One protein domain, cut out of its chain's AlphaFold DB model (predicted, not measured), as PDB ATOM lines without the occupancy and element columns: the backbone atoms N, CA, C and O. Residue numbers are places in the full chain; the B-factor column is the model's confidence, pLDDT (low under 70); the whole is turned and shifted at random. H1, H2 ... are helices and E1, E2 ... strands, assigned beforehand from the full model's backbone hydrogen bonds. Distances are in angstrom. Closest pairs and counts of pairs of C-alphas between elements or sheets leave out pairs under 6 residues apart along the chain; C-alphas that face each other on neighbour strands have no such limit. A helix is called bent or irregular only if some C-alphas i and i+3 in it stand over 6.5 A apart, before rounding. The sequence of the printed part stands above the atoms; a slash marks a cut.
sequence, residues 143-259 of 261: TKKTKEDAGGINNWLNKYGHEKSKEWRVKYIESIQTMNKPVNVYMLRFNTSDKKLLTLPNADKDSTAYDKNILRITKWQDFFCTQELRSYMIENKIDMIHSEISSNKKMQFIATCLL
ATOM      1  N   THR A 143     158.757  70.453 205.808       38.81
ATOM      2  CA  THR A 143     160.067  71.030 205.414       38.81
ATOM      3  C   THR A 143     160.555  70.624 204.016       38.81
ATOM      4  O   THR A 143     161.317  71.364 203.391       38.81
ATOM      5  N   LYS A 144     160.093  69.480 203.495       35.72
ATOM      6  CA  LYS A 144     160.240  69.090 202.082       35.72
ATOM      7  C   LYS A 144     159.123  69.671 201.208       35.72
ATOM      8  O   LYS A 144     159.421  70.009 200.075       35.72
ATOM      9  N   LYS A 145     157.922  69.902 201.756       36.91
ATOM     10  CA  LYS A 145     156.900  70.768 201.135       36.91
ATOM     11  C   LYS A 145     157.384  72.236 201.065       36.91
ATOM     12  O   LYS A 145     157.332  72.865 200.025       36.91
ATOM     13  N   THR A 146     158.038  72.762 202.109       35.22
ATOM     14  CA  THR A 146     158.410  74.194 202.252       35.22
ATOM     15  C   THR A 146     159.762  74.625 201.697       35.22
ATOM     16  O   THR A 146     159.946  75.824 201.492       35.22
ATOM     17  N   LYS A 147     160.686  73.716 201.350       35.72
ATOM     18  CA  LYS A 147     161.782  74.091 200.432       35.72
ATOM     19  C   LYS A 147     161.308  74.241 198.982       35.72
ATOM     20  O   LYS A 147     162.003  74.887 198.203       35.72
ATOM     21  N   GLU A 148     160.114  73.742 198.658       40.31
ATOM     22  CA  GLU A 148     159.423  73.997 197.390       40.31
ATOM     23  C   GLU A 148     158.299  75.058 197.514       40.31
ATOM     24  O   GLU A 148     158.052  75.751 196.533       40.31
ATOM     25  N   ASP A 149     157.687  75.303 198.690       44.22
ATOM     26  CA  ASP A 149     156.400  76.041 198.812       44.22
ATOM     27  C   ASP A 149     156.402  77.571 198.984       44.22
ATOM     28  O   ASP A 149     155.365  78.195 198.744       44.22
ATOM     29  N   ALA A 150     157.520  78.240 199.294       42.19
ATOM     30  CA  ALA A 150     157.573  79.688 199.004       42.19
ATOM     31  C   ALA A 150     157.483  79.925 197.480       42.19
ATOM     32  O   ALA A 150     156.928  80.931 197.024       42.19
ATOM     33  N   GLY A 151     157.977  78.937 196.720       48.53
ATOM     34  CA  GLY A 151     157.662  78.708 195.322       48.53
ATOM     35  C   GLY A 151     156.232  78.209 195.155       48.53
ATOM     36  O   GLY A 151     155.495  78.871 194.470       48.53
ATOM     37  N   GLY A 152     155.786  77.126 195.782       68.56
ATOM     38  CA  GLY A 152     154.498  76.445 195.561       68.56
ATOM     39  C   GLY A 152     153.229  77.299 195.631       68.56
ATOM     40  O   GLY A 152     152.500  77.323 194.641       68.56
ATOM     41  N   ILE A 153     152.971  78.048 196.715       82.81
ATOM     42  CA  ILE A 153     151.761  78.900 196.779       82.81
ATOM     43  C   ILE A 153     151.845  80.024 195.749       82.81
ATOM     44  O   ILE A 153     150.919  80.216 194.965       82.81
ATOM     45  N   ASN A 154     152.972  80.737 195.688       81.44
ATOM     46  CA  ASN A 154     153.156  81.779 194.677       81.44
ATOM     47  C   ASN A 154     153.170  81.202 193.255       81.44
ATOM     48  O   ASN A 154     152.694  81.845 192.339       81.44
ATOM     49  N   ASN A 155     153.661  79.990 193.029       80.06
ATOM     50  CA  ASN A 155     153.729  79.318 191.732       80.06
ATOM     51  C   ASN A 155     152.339  78.886 191.305       80.06
ATOM     52  O   ASN A 155     151.984  79.064 190.143       80.06
ATOM     53  N   TRP A 156     151.546  78.355 192.234       89.75
ATOM     54  CA  TRP A 156     150.154  78.040 191.985       89.75
ATOM     55  C   TRP A 156     149.370  79.317 191.694       89.75
ATOM     56  O   TRP A 156     148.716  79.382 190.662       89.75
ATOM     57  N   LEU A 157     149.510  80.369 192.510       93.12
ATOM     58  CA  LEU A 157     148.851  81.661 192.278       93.12
ATOM     59  C   LEU A 157     149.331  82.334 190.983       93.12
ATOM     60  O   LEU A 157     148.517  82.914 190.269       93.12
ATOM     61  N   ASN A 158     150.613  82.198 190.630       85.25
ATOM     62  CA  ASN A 158     151.174  82.631 189.351       85.25
ATOM     63  C   ASN A 158     150.557  81.864 188.188       85.25
ATOM     64  O   ASN A 158     150.126  82.476 187.212       85.25
ATOM     65  N   LYS A 159     150.470  80.538 188.286       84.75
ATOM     66  CA  LYS A 159     149.845  79.694 187.267       84.75
ATOM     67  C   LYS A 159     148.358  80.020 187.122       84.75
ATOM     68  O   LYS A 159     147.918  80.309 186.013       84.75
ATOM     69  N   TYR A 160     147.624  80.060 188.229       92.06
ATOM     70  CA  TYR A 160     146.215  80.439 188.299       92.06
ATOM     71  C   TYR A 160     145.987  81.821 187.674       92.06
ATOM     72  O   TYR A 160     145.179  81.973 186.760       92.06
ATOM     73  N   GLY A 161     146.758  82.827 188.098       88.44
ATOM     74  CA  GLY A 161     146.702  84.182 187.560       88.44
ATOM     75  C   GLY A 161     146.972  84.224 186.057       88.44
ATOM     76  O   GLY A 161     146.214  84.854 185.320       88.44
ATOM     77  N   HIS A 162     147.990  83.508 185.571       83.44
ATOM     78  CA  HIS A 162     148.291  83.398 184.143       83.44
ATOM     79  C   HIS A 162     147.171  82.723 183.342       83.44
ATOM     80  O   HIS A 162     146.812  83.219 182.271       83.44
ATOM     81  N   GLU A 163     146.610  81.619 183.828       85.00
ATOM     82  CA  GLU A 163     145.529  80.894 183.154       85.00
ATOM     83  C   GLU A 163     144.261  81.746 183.068       85.00
ATOM     84  O   GLU A 163     143.751  81.988 181.969       85.00
ATOM     85  N   LYS A 164     143.819  82.300 184.201       88.88
ATOM     86  CA  LYS A 164     142.619  83.139 184.268       88.88
ATOM     87  C   LYS A 164     142.771  84.468 183.537       88.88
ATOM     88  O   LYS A 164     141.796  84.980 182.996       88.88
ATOM     89  N   SER A 165     143.986  85.013 183.433       83.75
ATOM     90  CA  SER A 165     144.223  86.280 182.725       83.75
ATOM     91  C   SER A 165     143.758  86.247 181.263       83.75
ATOM     92  O   SER A 165     143.235  87.239 180.757       83.75
ATOM     93  N   LYS A 166     143.847  85.080 180.608       79.94
ATOM     94  CA  LYS A 166     143.356  84.876 179.239       79.94
ATOM     95  C   LYS A 166     141.832  84.947 179.168       79.94
ATOM     96  O   LYS A 166     141.292  85.625 178.298       79.94
ATOM     97  N   GLU A 167     141.155  84.270 180.092       83.62
ATOM     98  CA  GLU A 167     139.692  84.230 180.185       83.62
ATOM     99  C   GLU A 167     139.122  85.615 180.511       83.62
ATOM    100  O   GLU A 167     138.225  86.114 179.832       83.62
ATOM    101  N   TRP A 168     139.718  86.280 181.499       84.56
ATOM    102  CA  TRP A 168     139.309  87.598 181.977       84.56
ATOM    103  C   TRP A 168     139.783  88.750 181.084       84.56
ATOM    104  O   TRP A 168     139.420  89.900 181.328       84.56
ATOM    105  N   ARG A 169     140.584  88.459 180.048       83.25
ATOM    106  CA  ARG A 169     141.165  89.443 179.115       83.25
ATOM    107  C   ARG A 169     141.958  90.546 179.824       83.25
ATOM    108  O   ARG A 169     141.947  91.706 179.411       83.25
ATOM    109  N   VAL A 170     142.675  90.172 180.877       85.75
ATOM    110  CA  VAL A 170     143.626  91.030 181.597       85.75
ATOM    111  C   VAL A 170     145.039  90.478 181.418       85.75
ATOM    112  O   VAL A 170     145.228  89.337 181.017       85.75
ATOM    113  N   LYS A 171     146.064  91.275 181.705       82.94
ATOM    114  CA  LYS A 171     147.456  90.818 181.721       82.94
ATOM    115  C   LYS A 171     147.871  90.535 183.156       82.94
ATOM    116  O   LYS A 171     147.920  91.461 183.958       82.94
ATOM    117  N   TYR A 172     148.206  89.290 183.467       86.00
ATOM    118  CA  TYR A 172     148.820  88.956 184.750       86.00
ATOM    119  C   TYR A 172     150.216  89.583 184.891       86.00
ATOM    120  O   TYR A 172     150.957  89.664 183.906       86.00
ATOM    121  N   ILE A 173     150.555  90.037 186.099       82.50
ATOM    122  CA  ILE A 173     151.864  90.606 186.438       82.50
ATOM    123  C   ILE A 173     152.606  89.668 187.389       82.50
ATOM    124  O   ILE A 173     153.652  89.146 187.019       82.50
ATOM    125  N   GLU A 174     152.082  89.482 188.602       82.00
ATOM    126  CA  GLU A 174     152.740  88.727 189.671       82.00
ATOM    127  C   GLU A 174     151.774  88.400 190.816       82.00
ATOM    128  O   GLU A 174     150.709  89.016 190.949       82.00
ATOM    129  N   SER A 175     152.197  87.468 191.671       88.06
ATOM    130  CA  SER A 175     151.599  87.192 192.972       88.06
ATOM    131  C   SER A 175     152.632  87.478 194.044       88.06
ATOM    132  O   SER A 175     153.768  87.010 193.949       88.06
ATOM    133  N   ILE A 176     152.228  88.199 195.081       85.75
ATOM    134  CA  ILE A 176     153.089  88.496 196.221       85.75
ATOM    135  C   ILE A 176     152.361  88.194 197.526       85.75
ATOM    136  O   ILE A 176     151.173  88.482 197.665       85.75
ATOM    137  N   GLN A 177     153.079  87.638 198.499       88.88
ATOM    138  CA  GLN A 177     152.581  87.541 199.867       88.88
ATOM    139  C   GLN A 177     152.736  88.911 200.528       88.88
ATOM    140  O   GLN A 177     153.850  89.412 200.674       88.88
ATOM    141  N   THR A 178     151.626  89.533 200.911       83.94
ATOM    142  CA  THR A 178     151.635  90.857 201.550       83.94
ATOM    143  C   THR A 178     151.687  90.753 203.069       83.94
ATOM    144  O   THR A 178     152.148  91.682 203.728       83.94
ATOM    145  N   MET A 179     151.221  89.635 203.636       77.12
ATOM    146  CA  MET A 179     151.243  89.372 205.074       77.12
ATOM    147  C   MET A 179     151.263  87.865 205.344       77.12
ATOM    148  O   MET A 179     150.636  87.099 204.623       77.12
ATOM    149  N   ASN A 180     151.982  87.437 206.379       77.88
ATOM    150  CA  ASN A 180     152.030  86.030 206.811       77.88
ATOM    151  C   ASN A 180     151.419  85.847 208.216       77.88
ATOM    152  O   ASN A 180     150.769  84.847 208.501       77.88
ATOM    153  N   LYS A 181     151.588  86.838 209.103       66.75
ATOM    154  CA  LYS A 181     151.029  86.854 210.463       66.75
ATOM    155  C   LYS A 181     150.483  88.252 210.781       66.75
ATOM    156  O   LYS A 181     151.125  89.221 210.380       66.75
ATOM    157  N   PRO A 182     149.362  88.386 211.518       78.94
ATOM    158  CA  PRO A 182     148.544  87.318 212.113       78.94
ATOM    159  C   PRO A 182     147.617  86.607 211.114       78.94
ATOM    160  O   PRO A 182     147.031  85.591 211.467       78.94
ATOM    161  N   VAL A 183     147.499  87.139 209.895       83.69
ATOM    162  CA  VAL A 183     146.707  86.579 208.795       83.69
ATOM    163  C   VAL A 183     147.592  86.360 207.571       83.69
ATOM    164  O   VAL A 183     148.492  87.158 207.292       83.69
ATOM    165  N   ASN A 184     147.334  85.272 206.854       86.38
ATOM    166  CA  ASN A 184     148.037  84.888 205.644       86.38
ATOM    167  C   ASN A 184     147.349  85.509 204.423       86.38
ATOM    168  O   ASN A 184     146.248  85.101 204.042       86.38
ATOM    169  N   VAL A 185     147.990  86.521 203.834       91.81
ATOM    170  CA  VAL A 185     147.411  87.377 202.794       91.81
ATOM    171  C   VAL A 185     148.310  87.434 201.568       91.81
ATOM    172  O   VAL A 185     149.508  87.716 201.666       91.81
ATOM    173  N   TYR A 186     147.698  87.238 200.403       94.75
ATOM    174  CA  TYR A 186     148.348  87.366 199.100       94.75
ATOM    175  C   TYR A 186     147.680  88.439 198.243       94.75
ATOM    176  O   TYR A 186     146.507  88.761 198.417       94.75
ATOM    177  N   MET A 187     148.424  88.971 197.277       93.62
ATOM    178  CA  MET A 187     147.920  89.887 196.262       93.62
ATOM    179  C   MET A 187     148.328  89.412 194.872       93.62
ATOM    180  O   MET A 187     149.511  89.195 194.616       93.62
ATOM    181  N   LEU A 188     147.352  89.292 193.974       95.50
ATOM    182  CA  LEU A 188     147.567  89.050 192.550       95.50
ATOM    183  C   LEU A 188     147.400  90.366 191.797       95.50
ATOM    184  O   LEU A 188     146.364  91.027 191.901       95.50
ATOM    185  N   ARG A 189     148.415  90.734 191.019       90.56
ATOM    186  CA  ARG A 189     148.429  91.973 190.243       90.56
ATOM    187  C   ARG A 189     148.134  91.719 188.778       90.56
ATOM    188  O   ARG A 189     148.718  90.839 188.144       90.56
ATOM    189  N   PHE A 190     147.274  92.562 188.226       89.06
ATOM    190  CA  PHE A 190     146.868  92.527 186.832       89.06
ATOM    191  C   PHE A 190     146.961  93.924 186.208       89.06
ATOM    192  O   PHE A 190     146.791  94.950 186.869       89.06
ATOM    193  N   ASN A 191     147.200  93.970 184.900       86.62
ATOM    194  CA  ASN A 191     147.123  95.176 184.087       86.62
ATOM    195  C   ASN A 191     146.046  95.019 183.012       86.62
ATOM    196  O   ASN A 191     145.943  93.969 182.379       86.62
ATOM    197  N   THR A 192     145.277  96.070 182.752       84.75
ATOM    198  CA  THR A 192     144.196  96.051 181.762       84.75
ATOM    199  C   THR A 192     144.179  97.300 180.885       84.75
ATOM    200  O   THR A 192     144.639  98.379 181.271       84.75
ATOM    201  N   SER A 193     143.623  97.142 179.686       83.19
ATOM    202  CA  SER A 193     143.207  98.227 178.792       83.19
ATOM    203  C   SER A 193     141.686  98.261 178.587       83.19
ATOM    204  O   SER A 193     141.187  99.125 177.863       83.19
ATOM    205  N   ASP A 194     140.930  97.353 179.221       83.75
ATOM    206  CA  ASP A 194     139.472  97.324 179.116       83.75
ATOM    207  C   ASP A 194     138.856  98.482 179.908       83.75
ATOM    208  O   ASP A 194     138.952  98.549 181.134       83.75
ATOM    209  N   LYS A 195     138.149  99.368 179.199       86.88
ATOM    210  CA  LYS A 195     137.440 100.524 179.764       86.88
ATOM    211  C   LYS A 195     136.429 100.148 180.853       86.88
ATOM    212  O   LYS A 195     136.112 100.991 181.692       86.88
ATOM    213  N   LYS A 196     135.908  98.916 180.850       85.06
ATOM    214  CA  LYS A 196     134.988  98.409 181.883       85.06
ATOM    215  C   LYS A 196     135.678  98.164 183.225       85.06
ATOM    216  O   LYS A 196     134.995  98.159 184.241       85.06
ATOM    217  N   LEU A 197     137.000  98.003 183.222       83.81
ATOM    218  CA  LEU A 197     137.837  97.779 184.401       83.81
ATOM    219  C   LEU A 197     138.700  99.006 184.750       83.81
ATOM    220  O   LEU A 197     139.646  98.901 185.525       83.81
ATOM    221  N   LEU A 198     138.388 100.174 184.183       87.75
ATOM    222  CA  LEU A 198     139.009 101.443 184.564       87.75
ATOM    223  C   LEU A 198     138.119 102.186 185.551       87.75
ATOM    224  O   LEU A 198     136.897 102.077 185.491       87.75
ATOM    225  N   THR A 199     138.706 102.977 186.432       86.88
ATOM    226  CA  THR A 199     137.946 103.811 187.370       86.88
ATOM    227  C   THR A 199     137.462 105.069 186.655       86.88
ATOM    228  O   THR A 199     138.221 105.720 185.935       86.88
ATOM    229  N   LEU A 200     136.187 105.421 186.826       90.25
ATOM    230  CA  LEU A 200     135.664 106.710 186.376       90.25
ATOM    231  C   LEU A 200     136.199 107.825 187.286       90.25
ATOM    232  O   LEU A 200     136.179 107.659 188.509       90.25
ATOM    233  N   PRO A 201     136.683 108.944 186.717       87.56
ATOM    234  CA  PRO A 201     137.208 110.060 187.499       87.56
ATOM    235  C   PRO A 201     136.098 110.771 188.288       87.56
ATOM    236  O   PRO A 201     134.918 110.604 187.994       87.56
ATOM    237  N   ASN A 202     136.497 111.610 189.251       86.56
ATOM    238  CA  ASN A 202     135.619 112.494 190.031       86.56
ATOM    239  C   ASN A 202     134.524 111.787 190.855       86.56
ATOM    240  O   ASN A 202     133.510 112.399 191.176       86.56
ATOM    241  N   ALA A 203     134.710 110.516 191.221       83.62
ATOM    242  CA  ALA A 203     133.758 109.772 192.055       83.62
ATOM    243  C   ALA A 203     133.577 110.354 193.475       83.62
ATOM    244  O   ALA A 203     132.632 110.004 194.167       83.62
ATOM    245  N   ASP A 204     134.462 111.253 193.907       79.62
ATOM    246  CA  ASP A 204     134.328 112.059 195.125       79.62
ATOM    247  C   ASP A 204     133.263 113.166 195.003       79.62
ATOM    248  O   ASP A 204     132.792 113.683 196.012       79.62
ATOM    249  N   LYS A 205     132.886 113.535 193.772       86.81
ATOM    250  CA  LYS A 205     131.955 114.634 193.463       86.81
ATOM    251  C   LYS A 205     130.769 114.212 192.592       86.81
ATOM    252  O   LYS A 205     129.791 114.947 192.515       86.81
ATOM    253  N   ASP A 206     130.851 113.055 191.938       91.12
ATOM    254  CA  ASP A 206     129.821 112.489 191.065       91.12
ATOM    255  C   ASP A 206     129.363 111.126 191.608       91.12
ATOM    256  O   ASP A 206     130.068 110.117 191.495       91.12
ATOM    257  N   SER A 207     128.152 111.095 192.171       86.31
ATOM    258  CA  SER A 207     127.539 109.879 192.718       86.31
ATOM    259  C   SER A 207     127.314 108.800 191.657       86.31
ATOM    260  O   SER A 207     127.478 107.617 191.937       86.31
ATOM    261  N   THR A 208     127.034 109.179 190.407       90.81
ATOM    262  CA  THR A 208     126.873 108.213 189.313       90.81
ATOM    263  C   THR A 208     128.211 107.569 188.953       90.81
ATOM    264  O   THR A 208     128.265 106.377 188.632       90.81
ATOM    265  N   ALA A 209     129.306 108.335 188.988       87.44
ATOM    266  CA  ALA A 209     130.650 107.795 188.804       87.44
ATOM    267  C   ALA A 209     131.052 106.873 189.968       87.44
ATOM    268  O   ALA A 209     131.611 105.801 189.717       87.44
ATOM    269  N   TYR A 210     130.715 107.243 191.208       85.00
ATOM    270  CA  TYR A 210     130.911 106.409 192.397       85.00
ATOM    271  C   TYR A 210     130.191 105.062 192.277       85.00
ATOM    272  O   TYR A 210     130.846 104.019 192.309       85.00
ATOM    273  N   ASP A 211     128.881 105.068 192.024       86.69
ATOM    274  CA  ASP A 211     128.070 103.848 191.931       86.69
ATOM    275  C   ASP A 211     128.560 102.921 190.814       86.69
ATOM    276  O   ASP A 211     128.654 101.700 190.976       86.69
ATOM    277  N   LYS A 212     128.950 103.495 189.670       87.69
ATOM    278  CA  LYS A 212     129.543 102.730 188.566       87.69
ATOM    279  C   LYS A 212     130.882 102.108 188.954       87.69
ATOM    280  O   LYS A 212     131.150 100.988 188.521       87.69
ATOM    281  N   ASN A 213     131.716 102.793 189.733       85.81
ATOM    282  CA  ASN A 213     132.987 102.247 190.208       85.81
ATOM    283  C   ASN A 213     132.765 101.113 191.217       85.81
ATOM    284  O   ASN A 213     133.385 100.063 191.066       85.81
ATOM    285  N   ILE A 214     131.831 101.268 192.159       86.94
ATOM    286  CA  ILE A 214     131.444 100.194 193.087       86.94
ATOM    287  C   ILE A 214     130.945  98.970 192.313       86.94
ATOM    288  O   ILE A 214     131.455  97.871 192.512       86.94
ATOM    289  N   LEU A 215     130.042  99.154 191.344       87.38
ATOM    290  CA  LEU A 215     129.532  98.053 190.522       87.38
ATOM    291  C   LEU A 215     130.643  97.340 189.732       87.38
ATOM    292  O   LEU A 215     130.582  96.126 189.541       87.38
ATOM    293  N   ARG A 216     131.650  98.079 189.247       87.56
ATOM    294  CA  ARG A 216     132.819  97.501 188.562       87.56
ATOM    295  C   ARG A 216     133.659  96.653 189.514       87.56
ATOM    296  O   ARG A 216     134.036  95.548 189.131       87.56
ATOM    297  N   ILE A 217     133.890  97.132 190.737       86.62
ATOM    298  CA  ILE A 217     134.624  96.405 191.782       86.62
ATOM    299  C   ILE A 217     133.883  95.127 192.162       86.62
ATOM    300  O   ILE A 217     134.494  94.065 192.142       86.62
ATOM    301  N   THR A 218     132.577  95.200 192.435       86.00
ATOM    302  CA  THR A 218     131.770  94.027 192.808       86.00
ATOM    303  C   THR A 218     131.762  92.983 191.696       86.00
ATOM    304  O   THR A 218     132.065  91.823 191.945       86.00
ATOM    305  N   LYS A 219     131.524  93.395 190.443       87.56
ATOM    306  CA  LYS A 219     131.581  92.467 189.303       87.56
ATOM    307  C   LYS A 219     132.954  91.821 189.171       87.56
ATOM    308  O   LYS A 219     133.040  90.621 188.939       87.56
ATOM    309  N   TRP A 220     134.026  92.601 189.309       90.31
ATOM    310  CA  TRP A 220     135.383  92.065 189.265       90.31
ATOM    311  C   TRP A 220     135.652  91.090 190.414       90.31
ATOM    312  O   TRP A 220     136.232  90.036 190.185       90.31
ATOM    313  N   GLN A 221     135.193  91.409 191.622       90.81
ATOM    314  CA  GLN A 221     135.303  90.537 192.785       90.81
ATOM    315  C   GLN A 221     134.604  89.196 192.543       90.81
ATOM    316  O   GLN A 221     135.216  88.163 192.798       90.81
ATOM    317  N   ASP A 222     133.389  89.200 191.993       87.06
ATOM    318  CA  ASP A 222     132.648  87.977 191.661       87.06
ATOM    319  C   ASP A 222     133.383  87.130 190.610       87.06
ATOM    320  O   ASP A 222     133.473  85.911 190.750       87.06
ATOM    321  N   PHE A 223     133.964  87.768 189.586       87.25
ATOM    322  CA  PHE A 223     134.785  87.079 188.582       87.25
ATOM    323  C   PHE A 223     136.085  86.513 189.162       87.25
ATOM    324  O   PHE A 223     136.503  85.413 188.802       87.25
ATOM    325  N   PHE A 224     136.736  87.266 190.046       93.06
ATOM    326  CA  PHE A 224     138.018  86.911 190.639       93.06
ATOM    327  C   PHE A 224     137.894  85.784 191.676       93.06
ATOM    328  O   PHE A 224     138.716  84.862 191.694       93.06
ATOM    329  N   CYS A 225     136.858  85.839 192.518       92.19
ATOM    330  CA  CYS A 225     136.576  84.899 193.604       92.19
ATOM    331  C   CYS A 225     135.979  83.573 193.123       92.19
ATOM    332  O   CYS A 225     134.896  83.163 193.550       92.19
ATOM    333  N   THR A 226     136.697  82.876 192.249       93.25
ATOM    334  CA  THR A 226     136.261  81.577 191.733       93.25
ATOM    335  C   THR A 226     136.195  80.517 192.836       93.25
ATOM    336  O   THR A 226     136.887  80.597 193.855       93.25
ATOM    337  N   GLN A 227     135.389  79.476 192.613       89.75
ATOM    338  CA  GLN A 227     135.331  78.330 193.523       89.75
ATOM    339  C   GLN A 227     136.688  77.621 193.635       89.75
ATOM    340  O   GLN A 227     137.060  77.196 194.720       89.75
ATOM    341  N   GLU A 228     137.442  77.545 192.536       90.25
ATOM    342  CA  GLU A 228     138.801  76.995 192.498       90.25
ATOM    343  C   GLU A 228     139.745  77.755 193.441       90.25
ATOM    344  O   GLU A 228     140.410  77.140 194.273       90.25
ATOM    345  N   LEU A 229     139.743  79.092 193.373       93.69
ATOM    346  CA  LEU A 229     140.549  79.932 194.260       93.69
ATOM    347  C   LEU A 229     140.140  79.753 195.722       93.69
ATOM    348  O   LEU A 229     141.000  79.642 196.590       93.69
ATOM    349  N   ARG A 230     138.833  79.686 195.999       91.50
ATOM    350  CA  ARG A 230     138.316  79.479 197.358       91.50
ATOM    351  C   ARG A 230     138.711  78.118 197.924       91.50
ATOM    352  O   ARG A 230     139.175  78.069 199.057       91.50
ATOM    353  N   SER A 231     138.578  77.039 197.154       87.56
ATOM    354  CA  SER A 231     139.026  75.706 197.579       87.56
ATOM    355  C   SER A 231     140.521  75.706 197.893       87.56
ATOM    356  O   SER A 231     140.923  75.260 198.965       87.56
ATOM    357  N   TYR A 232     141.331  76.319 197.025       88.00
ATOM    358  CA  TYR A 232     142.768  76.438 197.247       88.00
ATOM    359  C   TYR A 232     143.107  77.251 198.507       88.00
ATOM    360  O   TYR A 232     143.996  76.874 199.271       88.00
ATOM    361  N   MET A 233     142.376  78.344 198.763       92.00
ATOM    362  CA  MET A 233     142.524  79.136 199.987       92.00
ATOM    363  C   MET A 233     142.228  78.315 201.250       92.00
ATOM    364  O   MET A 233     142.968  78.438 202.225       92.00
ATOM    365  N   ILE A 234     141.193  77.463 201.236       86.31
ATOM    366  CA  ILE A 234     140.849  76.572 202.359       86.31
ATOM    367  C   ILE A 234     141.979  75.569 202.606       86.31
ATOM    368  O   ILE A 234     142.474  75.459 203.727       86.31
ATOM    369  N   GLU A 235     142.411  74.868 201.557       86.19
ATOM    370  CA  GLU A 235     143.451  73.833 201.625       86.19
ATOM    371  C   GLU A 235     144.783  74.384 202.153       86.19
ATOM    372  O   GLU A 235     145.459  73.738 202.954       86.19
ATOM    373  N   ASN A 236     145.129  75.609 201.753       86.06
ATOM    374  CA  ASN A 236     146.417  76.235 202.062       86.06
ATOM    375  C   ASN A 236     146.343  77.253 203.208       86.06
ATOM    376  O   ASN A 236     147.317  77.966 203.456       86.06
ATOM    377  N   LYS A 237     145.208  77.325 203.919       88.75
ATOM    378  CA  LYS A 237     144.994  78.238 205.055       88.75
ATOM    379  C   LYS A 237     145.351  79.691 204.695       88.75
ATOM    380  O   LYS A 237     146.073  80.371 205.426       88.75
ATOM    381  N   ILE A 238     144.895  80.146 203.529       90.94
ATOM    382  CA  ILE A 238     145.028  81.535 203.083       90.94
ATOM    383  C   ILE A 238     143.775  82.281 203.531       90.94
ATOM    384  O   ILE A 238     142.675  82.000 203.058       90.94
ATOM    385  N   ASP A 239     143.936  83.240 204.440       92.00
ATOM    386  CA  ASP A 239     142.812  83.993 205.000       92.00
ATOM    387  C   ASP A 239     142.200  84.942 203.963       92.00
ATOM    388  O   ASP A 239     140.985  85.165 203.935       92.00
ATOM    389  N   MET A 240     143.050  85.527 203.114       93.94
ATOM    390  CA  MET A 240     142.640  86.578 202.194       93.94
ATOM    391  C   MET A 240     143.516  86.633 200.946       93.94
ATOM    392  O   MET A 240     144.742  86.545 201.017       93.94
ATOM    393  N   ILE A 241     142.882  86.845 199.794       96.44
ATOM    394  CA  ILE A 241     143.586  87.146 198.548       96.44
ATOM    395  C   ILE A 241     143.005  88.415 197.933       96.44
ATOM    396  O   ILE A 241     141.808  88.495 197.656       96.44
ATOM    397  N   HIS A 242     143.860  89.400 197.684       96.56
ATOM    398  CA  HIS A 242     143.516  90.609 196.948       96.56
ATOM    399  C   HIS A 242     143.804  90.457 195.454       96.56
ATOM    400  O   HIS A 242     144.771  89.815 195.045       96.56
ATOM    401  N   SER A 243     142.994  91.118 194.638       95.62
ATOM    402  CA  SER A 243     143.255  91.356 193.224       95.62
ATOM    403  C   SER A 243     143.434  92.848 192.993       95.62
ATOM    404  O   SER A 243     142.509  93.618 193.243       95.62
ATOM    405  N   GLU A 244     144.603  93.253 192.507       95.00
ATOM    406  CA  GLU A 244     144.887  94.629 192.096       95.00
ATOM    407  C   GLU A 244     144.743  94.748 190.576       95.00
ATOM    408  O   GLU A 244     145.423  94.047 189.821       95.00
ATOM    409  N   ILE A 245     143.887  95.666 190.120       90.88
ATOM    410  CA  ILE A 245     143.779  96.034 188.707       90.88
ATOM    411  C   ILE A 245     144.471  97.372 188.490       90.88
ATOM    412  O   ILE A 245     144.126  98.382 189.106       90.88
ATOM    413  N   SER A 246     145.422  97.392 187.563       87.62
ATOM    414  CA  SER A 246     146.147  98.588 187.143       87.62
ATOM    415  C   SER A 246     145.966  98.863 185.648       87.62
ATOM    416  O   SER A 246     145.631  97.982 184.856       87.62
ATOM    417  N   SER A 247     146.173 100.113 185.248       87.56
ATOM    418  CA  SER A 247     146.286 100.510 183.846       87.56
ATOM    419  C   SER A 247     147.330 101.610 183.732       87.56
ATOM    420  O   SER A 247     147.302 102.568 184.505       87.56
ATOM    421  N   ASN A 248     148.290 101.461 182.817       83.31
ATOM    422  CA  ASN A 248     149.421 102.388 182.662       83.31
ATOM    423  C   ASN A 248     150.148 102.675 183.991       83.31
ATOM    424  O   ASN A 248     150.477 103.819 184.293       83.31
ATOM    425  N   LYS A 249     150.372 101.628 184.802       77.94
ATOM    426  CA  LYS A 249     150.984 101.696 186.147       77.94
ATOM    427  C   LYS A 249     150.188 102.493 187.192       77.94
ATOM    428  O   LYS A 249     150.683 102.706 188.294       77.94
ATOM    429  N   LYS A 250     148.957 102.909 186.884       85.38
ATOM    430  CA  LYS A 250     148.038 103.521 187.844       85.38
ATOM    431  C   LYS A 250     147.026 102.483 188.321       85.38
ATOM    432  O   LYS A 250     146.305 101.905 187.502       85.38
ATOM    433  N   MET A 251     146.957 102.276 189.634       87.50
ATOM    434  CA  MET A 251     145.925 101.451 190.265       87.50
ATOM    435  C   MET A 251     144.534 101.989 189.903       87.50
ATOM    436  O   MET A 251     144.294 103.196 189.956       87.50
ATOM    437  N   GLN A 252     143.638 101.091 189.503       89.69
ATOM    438  CA  GLN A 252     142.236 101.388 189.233       89.69
ATOM    439  C   GLN A 252     141.402 101.038 190.464       89.69
ATOM    440  O   GLN A 252     140.798 101.925 191.065       89.69
ATOM    441  N   PHE A 253     141.422  99.771 190.876       87.69
ATOM    442  CA  PHE A 253     140.752  99.307 192.087       87.69
ATOM    443  C   PHE A 253     141.314  97.970 192.578       87.69
ATOM    444  O   PHE A 253     142.030  97.272 191.854       87.69
ATOM    445  N   ILE A 254     140.962  97.632 193.819       90.31
ATOM    446  CA  ILE A 254     141.294  96.372 194.482       90.31
ATOM    447  C   ILE A 254     139.992  95.631 194.788       90.31
ATOM    448  O   ILE A 254     139.049  96.229 195.304       90.31
ATOM    449  N   ALA A 255     139.952  94.337 194.487       91.69
ATOM    450  CA  ALA A 255     138.915  93.426 194.963       91.69
ATOM    451  C   ALA A 255     139.505  92.427 195.960       91.69
ATOM    452  O   ALA A 255     140.687  92.090 195.882       91.69
ATOM    453  N   THR A 256     138.681  91.929 196.879       93.44
ATOM    454  CA  THR A 256     139.137  91.046 197.957       93.44
ATOM    455  C   THR A 256     138.336  89.755 197.972       93.44
ATOM    456  O   THR A 256     137.107  89.777 198.035       93.44
ATOM    457  N   CYS A 257     139.042  88.629 197.972       94.00
ATOM    458  CA  CYS A 257     138.483  87.333 198.298       94.00
ATOM    459  C   CYS A 257     138.796  86.985 199.744       94.00
ATOM    460  O   CYS A 257     139.963  86.881 200.122       94.00
ATOM    461  N   LEU A 258     137.745  86.831 200.542       91.12
ATOM    462  CA  LEU A 258     137.840  86.437 201.939       91.12
ATOM    463  C   LEU A 258     137.477  84.967 202.069       91.12
ATOM    464  O   LEU A 258     136.505  84.501 201.469       91.12
ATOM    465  N   LEU A 259     138.238  84.260 202.895       81.56
ATOM    466  CA  LEU A 259     137.814  82.976 203.411       81.56
ATOM    467  C   LEU A 259     136.688  83.243 204.422       81.56
ATOM    468  O   LEU A 259     136.950  83.636 205.559       81.56
TER     469      LEU A 259
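AT A GLANCE: This is residues 143 to 259 of the 261 residues of an uncharacterized protein of Morganella psychrotolerans (UniProt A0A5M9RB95). A twisted sheet of four strands has two long helices over one face: H1 slants over the E1 side and H2 over the E4 edge, with the short helix H3 following H2. Residues 143 to 149 of H1 stick out at one end, and the long link 192 to 206 loops out to the start of H2 at the other. The printed part has 117 residues, with named elements in the order H1 E1 E2 H2 H3 E3 E4; the sheet is mixed, in the order E1 E2 E3 E4, and the class is mixed, helices and strands. It is compact, with a radius of gyration of the C-alphas of 15.2 A, yet elongated in outline, spanning 53 by 28 by 24 A.

HOW THE PARTS SIT: H1, residues 143 to 167, touches E1, residues 171 to 179; their closest C-alphas are those of His 162 and Tyr 172, 5.6 A apart. H1 is irregular, with C-alphas 147 and 150 7.1 A apart, and has a kink of 46 degrees near residue 150. E1 and E2, residues 185 to 191, form an antiparallel hairpin, with N 173 and O 189 2.9 A apart, within hydrogen-bond range. H1 lies over E1 and E2 at a height over the sheet of 9.0 A, slantwise to the strands at 33 degrees to E1 on the local plane. H2, residues 207 to 224, is on the same face and lies over E4, residues 250 to 258, at a height over the sheet of 5.7 A; their closest C-alphas are those of Gln 221 and Ala 255, 5.1 A apart. H1 and H2 are apart. H3, residues 227 to 235, only grazes the sheet with its residues 229 to 233 and is near H1. E2 is parallel to E3, residues 240 to 247, with N 188 and O 242 2.8 A apart, within hydrogen-bond range. E2, H2, H3 and E3 make a strand-helix-strand unit, two parallel neighbour strands with helices between them in the chain, and its crossover is right-handed. E3 and E4 form an antiparallel hairpin, with N 243 and O 255 2.8 A apart, within hydrogen-bond range. In H2 and H3 every O i to N i+4 pair is within hydrogen-bond range; in H1 15 of 21 are.

IN THESE COORDINATES: H1 begins at C-alpha 143, (160.067, 71.030, 205.414), and is 35.0 A long. E1 measures 23.7 A and E2 20.3 A. H2 begins at C-alpha 207, (127.539, 109.879, 192.718), and measures 25.3 A; H3 measures 12.3 A. E3 measures 23.3 A, and E4, 24.4 A, ends at C-alpha 258, (137.840, 86.437, 201.939).

THE WHOLE: The two C-alphas farthest apart, those of Lys 144 and Lys 205, are 54.3 A apart. The printed part has no cut. The link from E2 to H2 is long, 15 residues; the other links are tight. Mean pLDDT of the printed part is 83.5, and residues 143 to 152 and residue 181 are under 70.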